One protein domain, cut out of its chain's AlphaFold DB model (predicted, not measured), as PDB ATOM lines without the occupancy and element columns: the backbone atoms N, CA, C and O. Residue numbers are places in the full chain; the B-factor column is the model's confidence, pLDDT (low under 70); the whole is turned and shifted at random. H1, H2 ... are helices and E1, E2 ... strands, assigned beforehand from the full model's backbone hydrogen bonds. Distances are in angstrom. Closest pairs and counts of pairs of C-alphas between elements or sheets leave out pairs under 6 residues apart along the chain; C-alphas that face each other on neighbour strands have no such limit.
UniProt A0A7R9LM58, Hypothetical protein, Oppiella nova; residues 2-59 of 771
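This is residues 2 to 59 of the 771 residues of the protein "Hypothetical protein" of Oppiella nova (UniProt A0A7R9LM58). Little regular structure fills this loose rod: short strands E1 and E2 lie side by side toward one end, H1 and free residues 10 to 15 toward the other. The printed part has 58 residues, 22 of them in H1, E1, H2 and E2, in that order; the class is mixed and the sheet parallel. The radius of gyration of the C-alphas is 13.9 A, the spans 44 by 20 by 17 A.

H1, residues 2 to 7, is apart from H2, residues 36 to 41. In both, every O i to N i+4 pair is within hydrogen-bond range. E1, residues 23 to 27, and E2, residues 54 to 58, are parallel at 29 degrees; N 55 and O 23, 2.8 A, are within hydrogen-bond range. E1, H2, E2 make a strand-helix-strand unit, parallel neighbours joined through a helix, with a right-handed crossover.

H1 starts at C-alpha 2 (-41.846, 39.548, -25.032) and spans 9.0 A, E1 12.6 A, H2 8.7 A; E2, 12.9 A, ends at C-alpha 58 (-39.178, 34.744, 0.518).

The farthest C-alphas, Pro 13 and Asp 29, are 44.3 A apart. Links H1 to E1 and H2 to E2 are long. The printed part has no cut; residue 59 is under 70.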
ATOM      1  N   ILE A   2     -40.945  38.758 -24.152       85.25
ATOM      2  CA  ILE A   2     -41.846  39.548 -25.032       85.25
ATOM      3  C   ILE A   2     -41.689  39.193 -26.526       85.25
ATOM      4  O   ILE A   2     -42.683  39.017 -27.220       85.25
ATOM      5  N   GLN A   3     -40.455  39.058 -27.030       80.81
ATOM      6  CA  GLN A   3     -40.208  38.651 -28.425       80.81
ATOM      7  C   GLN A   3     -40.706  37.227 -28.717       80.81
ATOM      8  O   GLN A   3     -41.321  37.005 -29.751       80.81
ATOM      9  N   LYS A   4     -40.517  36.291 -27.779       81.44
ATOM     10  CA  LYS A   4     -41.016  34.912 -27.882       81.44
ATOM     11  C   LYS A   4     -42.548  34.870 -27.958       81.44
ATOM     12  O   LYS A   4     -43.089  34.272 -28.876       81.44
ATOM     13  N   ALA A   5     -43.236  35.617 -27.094       82.25
ATOM     14  CA  ALA A   5     -44.697  35.698 -27.121       82.25
ATOM     15  C   ALA A   5     -45.252  36.315 -28.421       82.25
ATOM     16  O   ALA A   5     -46.351  35.974 -28.845       82.25
ATOM     17  N   ARG A   6     -44.493  37.198 -29.089       79.56
ATOM     18  CA  ARG A   6     -44.866  37.712 -30.420       79.56
ATOM     19  C   ARG A   6     -44.774  36.646 -31.513       79.56
ATOM     20  O   ARG A   6     -45.574  36.690 -32.438       79.56
ATOM     21  N   LEU A   7     -43.825  35.715 -31.410       79.94
ATOM     22  CA  LEU A   7     -43.678  34.599 -32.354       79.94
ATOM     23  C   LEU A   7     -44.781  33.544 -32.177       79.94
ATOM     24  O   LEU A   7     -45.121  32.850 -33.126       79.94
ATOM     25  N   GLU A   8     -45.362  33.457 -30.980       78.19
ATOM     26  CA  GLU A   8     -46.442  32.523 -30.623       78.19
ATOM     27  C   GLU A   8     -47.853  33.094 -30.897       78.19
ATOM     28  O   GLU A   8     -48.867  32.472 -30.569       78.19
ATOM     29  N   HIS A   9     -47.951  34.286 -31.498       79.50
ATOM     30  CA  HIS A   9     -49.228  34.920 -31.817       79.50
ATOM     31  C   HIS A   9     -49.880  34.234 -33.030       79.50
ATOM     32  O   HIS A   9     -49.343  34.261 -34.136       79.50
ATOM     33  N   THR A  10     -51.060  33.639 -32.844       78.44
ATOM     34  CA  THR A  10     -51.741  32.818 -33.861       78.44
ATOM     35  C   THR A  10     -52.560  33.652 -34.846       78.44
ATOM     36  O   THR A  10     -52.949  33.160 -35.902       78.44
ATOM     37  N   GLY A  11     -52.812  34.924 -34.512       76.94
ATOM     38  CA  GLY A  11     -53.541  35.870 -35.362       76.94
ATOM     39  C   GLY A  11     -55.064  35.834 -35.188       76.94
ATOM     40  O   GLY A  11     -55.762  36.528 -35.925       76.94
ATOM     41  N   ASP A  12     -55.587  35.072 -34.218       82.19
ATOM     42  CA  ASP A  12     -57.018  35.072 -33.874       82.19
ATOM     43  C   ASP A  12     -57.443  36.468 -33.351       82.19
ATOM     44  O   ASP A  12     -56.786  37.006 -32.454       82.19
ATOM     45  N   PRO A  13     -58.544  37.066 -33.851       78.00
ATOM     46  CA  PRO A  13     -59.055  38.359 -33.383       78.00
ATOM     47  C   PRO A  13     -59.376  38.430 -31.883       78.00
ATOM     48  O   PRO A  13     -59.424  39.526 -31.322       78.00
ATOM     49  N   ARG A  14     -59.626  37.284 -31.237       80.56
ATOM     50  CA  ARG A  14     -59.914  37.164 -29.798       80.56
ATOM     51  C   ARG A  14     -58.654  36.978 -28.952       80.56
ATOM     52  O   ARG A  14     -58.746  37.009 -27.726       80.56
ATOM     53  N   GLN A  15     -57.492  36.775 -29.574       80.00
ATOM     54  CA  GLN A  15     -56.232  36.621 -28.858       80.00
ATOM     55  C   GLN A  15     -55.768  37.982 -28.300       80.00
ATOM     56  O   GLN A  15     -55.765  38.982 -29.028       80.00
ATOM     57  N   PRO A  16     -55.368  38.059 -27.016       80.06
ATOM     58  CA  PRO A  16     -54.852  39.292 -26.432       80.06
ATOM     59  C   PRO A  16     -53.599  39.793 -27.158       80.06
ATOM     60  O   PRO A  16     -52.653  39.042 -27.379       80.06
ATOM     61  N   ARG A  17     -53.568  41.091 -27.481       81.94
ATOM     62  CA  ARG A  17     -52.464  41.714 -28.239       81.94
ATOM     63  C   ARG A  17     -51.181  41.904 -27.431       81.94
ATOM     64  O   ARG A  17     -50.111  42.062 -28.015       81.94
ATOM     65  N   LEU A  18     -51.289  41.950 -26.104       87.19
ATOM     66  CA  LEU A  18     -50.156  42.109 -25.198       87.19
ATOM     67  C   LEU A  18     -49.979  40.840 -24.359       87.19
ATOM     68  O   LEU A  18     -50.968  40.333 -23.825       87.19
ATOM     69  N   PRO A  19     -48.743  40.335 -24.213       89.56
ATOM     70  CA  PRO A  19     -48.476  39.155 -23.409       89.56
ATOM     71  C   PRO A  19     -48.573  39.470 -21.915       89.56
ATOM     72  O   PRO A  19     -48.134  40.527 -21.458       89.56
ATOM     73  N   LEU A  20     -49.101  38.518 -21.150       89.88
ATOM     74  CA  LEU A  20     -49.065  38.536 -19.691       89.88
ATOM     75  C   LEU A  20     -47.772  37.856 -19.224       89.88
ATOM     76  O   LEU A  20     -47.535  36.696 -19.554       89.88
ATOM     77  N   ILE A  21     -46.916  38.580 -18.500       88.12
ATOM     78  CA  ILE A  21     -45.589  38.100 -18.085       88.12
ATOM     79  C   ILE A  21     -45.455  38.254 -16.575       88.12
ATOM     80  O   ILE A  21     -45.535  39.365 -16.062       88.12
ATOM     81  N   ARG A  22     -45.212  37.146 -15.872       89.44
ATOM     82  CA  ARG A  22     -44.971  37.114 -14.424       89.44
ATOM     83  C   ARG A  22     -43.611  36.487 -14.146       89.44
ATOM     84  O   ARG A  22     -43.355  35.355 -14.545       89.44
ATOM     85  N   LEU A  23     -42.750  37.234 -13.474       86.81
ATOM     86  CA  LEU A  23     -41.420  36.842 -13.039       86.81
ATOM     87  C   LEU A  23     -41.482  36.556 -11.545       86.81
ATOM     88  O   LEU A  23     -41.857  37.423 -10.762       86.81
ATOM     89  N   ARG A  24     -41.121  35.339 -11.148       88.06
ATOM     90  CA  ARG A  24     -40.982  34.976  -9.739       88.06
ATOM     91  C   ARG A  24     -39.526  35.189  -9.334       88.06
ATOM     92  O   ARG A  24     -38.654  34.530  -9.888       88.06
ATOM     93  N   LEU A  25     -39.279  36.111  -8.407       84.06
ATOM     94  CA  LEU A  25     -37.951  36.387  -7.860       84.06
ATOM     95  C   LEU A  25     -37.872  35.838  -6.438       84.06
ATOM     96  O   LEU A  25     -38.652  36.229  -5.568       84.06
ATOM     97  N   GLU A  26     -36.943  34.916  -6.216       84.50
ATOM     98  CA  GLU A  26     -36.667  34.375  -4.889       84.50
ATOM     99  C   GLU A  26     -35.574  35.210  -4.230       84.50
ATOM    100  O   GLU A  26     -34.552  35.493  -4.852       84.50
ATOM    101  N   PHE A  27     -35.809  35.628  -2.990       79.56
ATOM    102  CA  PHE A  27     -34.868  36.449  -2.235       79.56
ATOM    103  C   PHE A  27     -34.620  35.834  -0.855       79.56
ATOM    104  O   PHE A  27     -35.514  35.221  -0.259       79.56
ATOM    105  N   THR A  28     -33.388  35.979  -0.375       71.00
ATOM    106  CA  THR A  28     -32.939  35.584   0.968       71.00
ATOM    107  C   THR A  28     -33.014  36.765   1.935       71.00
ATOM    108  O   THR A  28     -33.513  36.610   3.044       71.00
ATOM    109  N   ASP A  29     -32.624  37.955   1.472       72.00
ATOM    110  CA  ASP A  29     -32.698  39.215   2.213       72.00
ATOM    111  C   ASP A  29     -33.746  40.164   1.601       72.00
ATOM    112  O   ASP A  29     -33.833  40.335   0.381       72.00
ATOM    113  N   GLU A  30     -34.566  40.773   2.458       76.56
ATOM    114  CA  GLU A  30     -35.595  41.747   2.082       76.56
ATOM    115  C   GLU A  30     -34.992  43.040   1.515       76.56
ATOM    116  O   GLU A  30     -35.658  43.714   0.726       76.56
ATOM    117  N   SER A  31     -33.724  43.346   1.823       76.75
ATOM    118  CA  SER A  31     -32.998  44.505   1.278       76.75
ATOM    119  C   SER A  31     -32.802  44.454  -0.248       76.75
ATOM    120  O   SER A  31     -32.666  45.492  -0.894       76.75
ATOM    121  N   HIS A  32     -32.855  43.259  -0.847       75.94
ATOM    122  CA  HIS A  32     -32.723  43.051  -2.294       75.94
ATOM    123  C   HIS A  32     -34.035  43.261  -3.070       75.94
ATOM    124  O   HIS A  32     -34.062  43.139  -4.300       75.94
ATOM    125  N   GLN A  33     -35.144  43.563  -2.387       82.38
ATOM    126  CA  GLN A  33     -36.400  43.890  -3.055       82.38
ATOM    127  C   GLN A  33     -36.364  45.311  -3.618       82.38
ATOM    128  O   GLN A  33     -35.948  46.264  -2.964       82.38
ATOM    129  N   PHE A  34     -36.875  45.470  -4.834       85.31
ATOM    130  CA  PHE A  34     -37.029  46.765  -5.483       85.31
ATOM    131  C   PHE A  34     -38.487  46.985  -5.883       85.31
ATOM    132  O   PHE A  34     -39.312  46.072  -5.893       85.31
ATOM    133  N   HIS A  35     -38.840  48.231  -6.199       82.50
ATOM    134  CA  HIS A  35     -40.233  48.587  -6.437       82.50
ATOM    135  C   HIS A  35     -40.742  47.989  -7.761       82.50
ATOM    136  O   HIS A  35     -40.478  48.526  -8.844       82.50
ATOM    137  N   SER A  36     -41.521  46.903  -7.686       82.00
ATOM    138  CA  SER A  36     -42.024  46.150  -8.849       82.00
ATOM    139  C   SER A  36     -42.721  47.028  -9.889       82.00
ATOM    140  O   SER A  36     -42.543  46.829 -11.090       82.00
ATOM    141  N   ALA A  37     -43.467  48.050  -9.454       79.56
ATOM    142  CA  ALA A  37     -44.159  48.948 -10.376       79.56
ATOM    143  C   ALA A  37     -43.209  49.896 -11.135       79.56
ATOM    144  O   ALA A  37     -43.515  50.275 -12.263       79.56
ATOM    145  N   GLN A  38     -42.050  50.261 -10.564       83.31
ATOM    146  CA  GLN A  38     -41.061  51.095 -11.265       83.31
ATOM    147  C   GLN A  38     -40.338  50.289 -12.347       83.31
ATOM    148  O   GLN A  38     -40.162  50.771 -13.464       83.31
ATOM    149  N   PHE A  39     -39.998  49.034 -12.044       86.75
ATOM    150  CA  PHE A  39     -39.482  48.096 -13.039       86.75
ATOM    151  C   PHE A  39     -40.507  47.854 -14.155       86.75
ATOM    152  O   PHE A  39     -40.200  47.946 -15.342       86.75
ATOM    153  N   GLY A  40     -41.757  47.618 -13.763       84.62
ATOM    154  CA  GLY A  40     -42.892  47.425 -14.653       84.62
ATOM    155  C   GLY A  40     -43.183  48.583 -15.607       84.62
ATOM    156  O   GLY A  40     -43.527  48.358 -16.770       84.62
ATOM    157  N   ALA A  41     -42.993  49.823 -15.144       84.94
ATOM    158  CA  ALA A  41     -43.251  51.034 -15.921       84.94
ATOM    159  C   ALA A  41     -42.427  51.106 -17.218       84.94
ATOM    160  O   ALA A  41     -42.915  51.626 -18.223       84.94
ATOM    161  N   GLN A  42     -41.226  50.514 -17.240       86.00
ATOM    162  CA  GLN A  42     -40.365  50.436 -18.431       86.00
ATOM    163  C   GLN A  42     -40.968  49.576 -19.559       86.00
ATOM    164  O   GLN A  42     -40.526  49.631 -20.709       86.00
ATOM    165  N   TYR A  43     -42.001  48.790 -19.245       87.56
ATOM    166  CA  TYR A  43     -42.667  47.867 -20.161       87.56
ATOM    167  C   TYR A  43     -44.146  48.212 -20.392       87.56
ATOM    168  O   TYR A  43     -44.890  47.404 -20.960       87.56
ATOM    169  N   ASN A  44     -44.574  49.422 -20.017       84.81
ATOM    170  CA  ASN A  44     -45.919  49.914 -20.297       84.81
ATOM    171  C   ASN A  44     -46.247  49.843 -21.797       84.81
ATOM    172  O   ASN A  44     -45.445  50.211 -22.655       84.81
ATOM    173  N   GLY A  45     -47.426  49.307 -22.119       83.31
ATOM    174  CA  GLY A  45     -47.858  49.079 -23.503       83.31
ATOM    175  C   GLY A  45     -47.138  47.933 -24.227       83.31
ATOM    176  O   GLY A  45     -47.428  47.682 -25.394       83.31
ATOM    177  N   ARG A  46     -46.218  47.214 -23.562       87.25
ATOM    178  CA  ARG A  46     -45.534  46.021 -24.101       87.25
ATOM    179  C   ARG A  46     -45.939  44.724 -23.404       87.25
ATOM    180  O   ARG A  46     -45.769  43.662 -24.000       87.25
ATOM    181  N   VAL A  47     -46.466  44.808 -22.184       89.44
ATOM    182  CA  VAL A  47     -47.010  43.688 -21.400       89.44
ATOM    183  C   VAL A  47     -48.394  44.046 -20.860       89.44
ATOM    184  O   VAL A  47     -48.706  45.223 -20.690       89.44
ATOM    185  N   ALA A  48     -49.226  43.038 -20.610       89.62
ATOM    186  CA  ALA A  48     -50.597  43.226 -20.131       89.62
ATOM    187  C   ALA A  48     -50.690  43.544 -18.624       89.62
ATOM    188  O   ALA A  48     -51.702  44.073 -18.180       89.62
ATOM    189  N   ASN A  49     -49.648  43.242 -17.842       90.62
ATOM    190  CA  ASN A  49     -49.618  43.376 -16.380       90.62
ATOM    191  C   ASN A  49     -48.405  44.188 -15.874       90.62
ATOM    192  O   ASN A  49     -47.644  43.681 -15.052       90.62
ATOM    193  N   PRO A  50     -48.182  45.435 -16.335       86.06
ATOM    194  CA  PRO A  50     -46.964  46.186 -16.023       86.06
ATOM    195  C   PRO A  50     -46.746  46.377 -14.515       86.06
ATOM    196  O   PRO A  50     -45.628  46.235 -14.049       86.06
ATOM    197  N   SER A  51     -47.793  46.598 -13.719       82.50
ATOM    198  CA  SER A  51     -47.657  46.791 -12.265       82.50
ATOM    199  C   SER A  51     -47.373  45.508 -11.471       82.50
ATOM    200  O   SER A  51     -46.974  45.591 -10.314       82.50
ATOM    201  N   GLU A  52     -47.549  44.334 -12.082       85.25
ATOM    202  CA  GLU A  52     -47.455  43.018 -11.432       85.25
ATOM    203  C   GLU A  52     -46.521  42.073 -12.203       85.25
ATOM    204  O   GLU A  52     -46.747  40.865 -12.282       85.25
ATOM    205  N   VAL A  53     -45.484  42.616 -12.845       87.81
ATOM    206  CA  VAL A  53     -44.520  41.785 -13.581       87.81
ATOM    207  C   VAL A  53     -43.677  40.946 -12.622       87.81
ATOM    208  O   VAL A  53     -43.262  39.860 -13.002       87.81
ATOM    209  N   ILE A  54     -43.436  41.407 -11.393       90.00
ATOM    210  CA  ILE A  54     -42.550  40.746 -10.426       90.00
ATOM    211  C   ILE A  54     -43.337  40.263  -9.206       90.00
ATOM    212  O   ILE A  54     -44.023  41.046  -8.552       90.00
ATOM    213  N   HIS A  55     -43.157  38.988  -8.872       86.62
ATOM    214  CA  HIS A  55     -43.643  38.340  -7.661       86.62
ATOM    215  C   HIS A  55     -42.460  37.894  -6.804       86.62
ATOM    216  O   HIS A  55     -41.723  36.982  -7.181       86.62
ATOM    217  N   TYR A  56     -42.298  38.516  -5.640       85.94
ATOM    218  CA  TYR A  56     -41.272  38.136  -4.678       85.94
ATOM    219  C   TYR A  56     -41.719  36.932  -3.849       85.94
ATOM    220  O   TYR A  56     -42.843  36.894  -3.346       85.94
ATOM    221  N   VAL A  57     -40.834  35.951  -3.688       84.19
ATOM    222  CA  VAL A  57     -41.049  34.795  -2.815       84.19
ATOM    223  C   VAL A  57     -39.884  34.703  -1.839       84.19
ATOM    224  O   VAL A  57     -38.744  34.489  -2.246       84.19
ATOM    225  N   LYS A  58     -40.177  34.878  -0.545       73.69
ATOM    226  CA  LYS A  58     -39.178  34.744   0.518       73.69
ATOM    227  C   LYS A  58     -38.736  33.289   0.583       73.69
ATOM    228  O   LYS A  58     -39.568  32.404   0.813       73.69
ATOM    229  N   ARG A  59     -37.445  33.035   0.387       63.88
ATOM    230  CA  ARG A  59     -36.880  31.708   0.612       63.88
ATOM    231  C   ARG A  59     -36.953  31.447   2.117       63.88
ATOM    232  O   ARG A  59     -36.369  32.186   2.900       63.88
TER     233      ARG A  59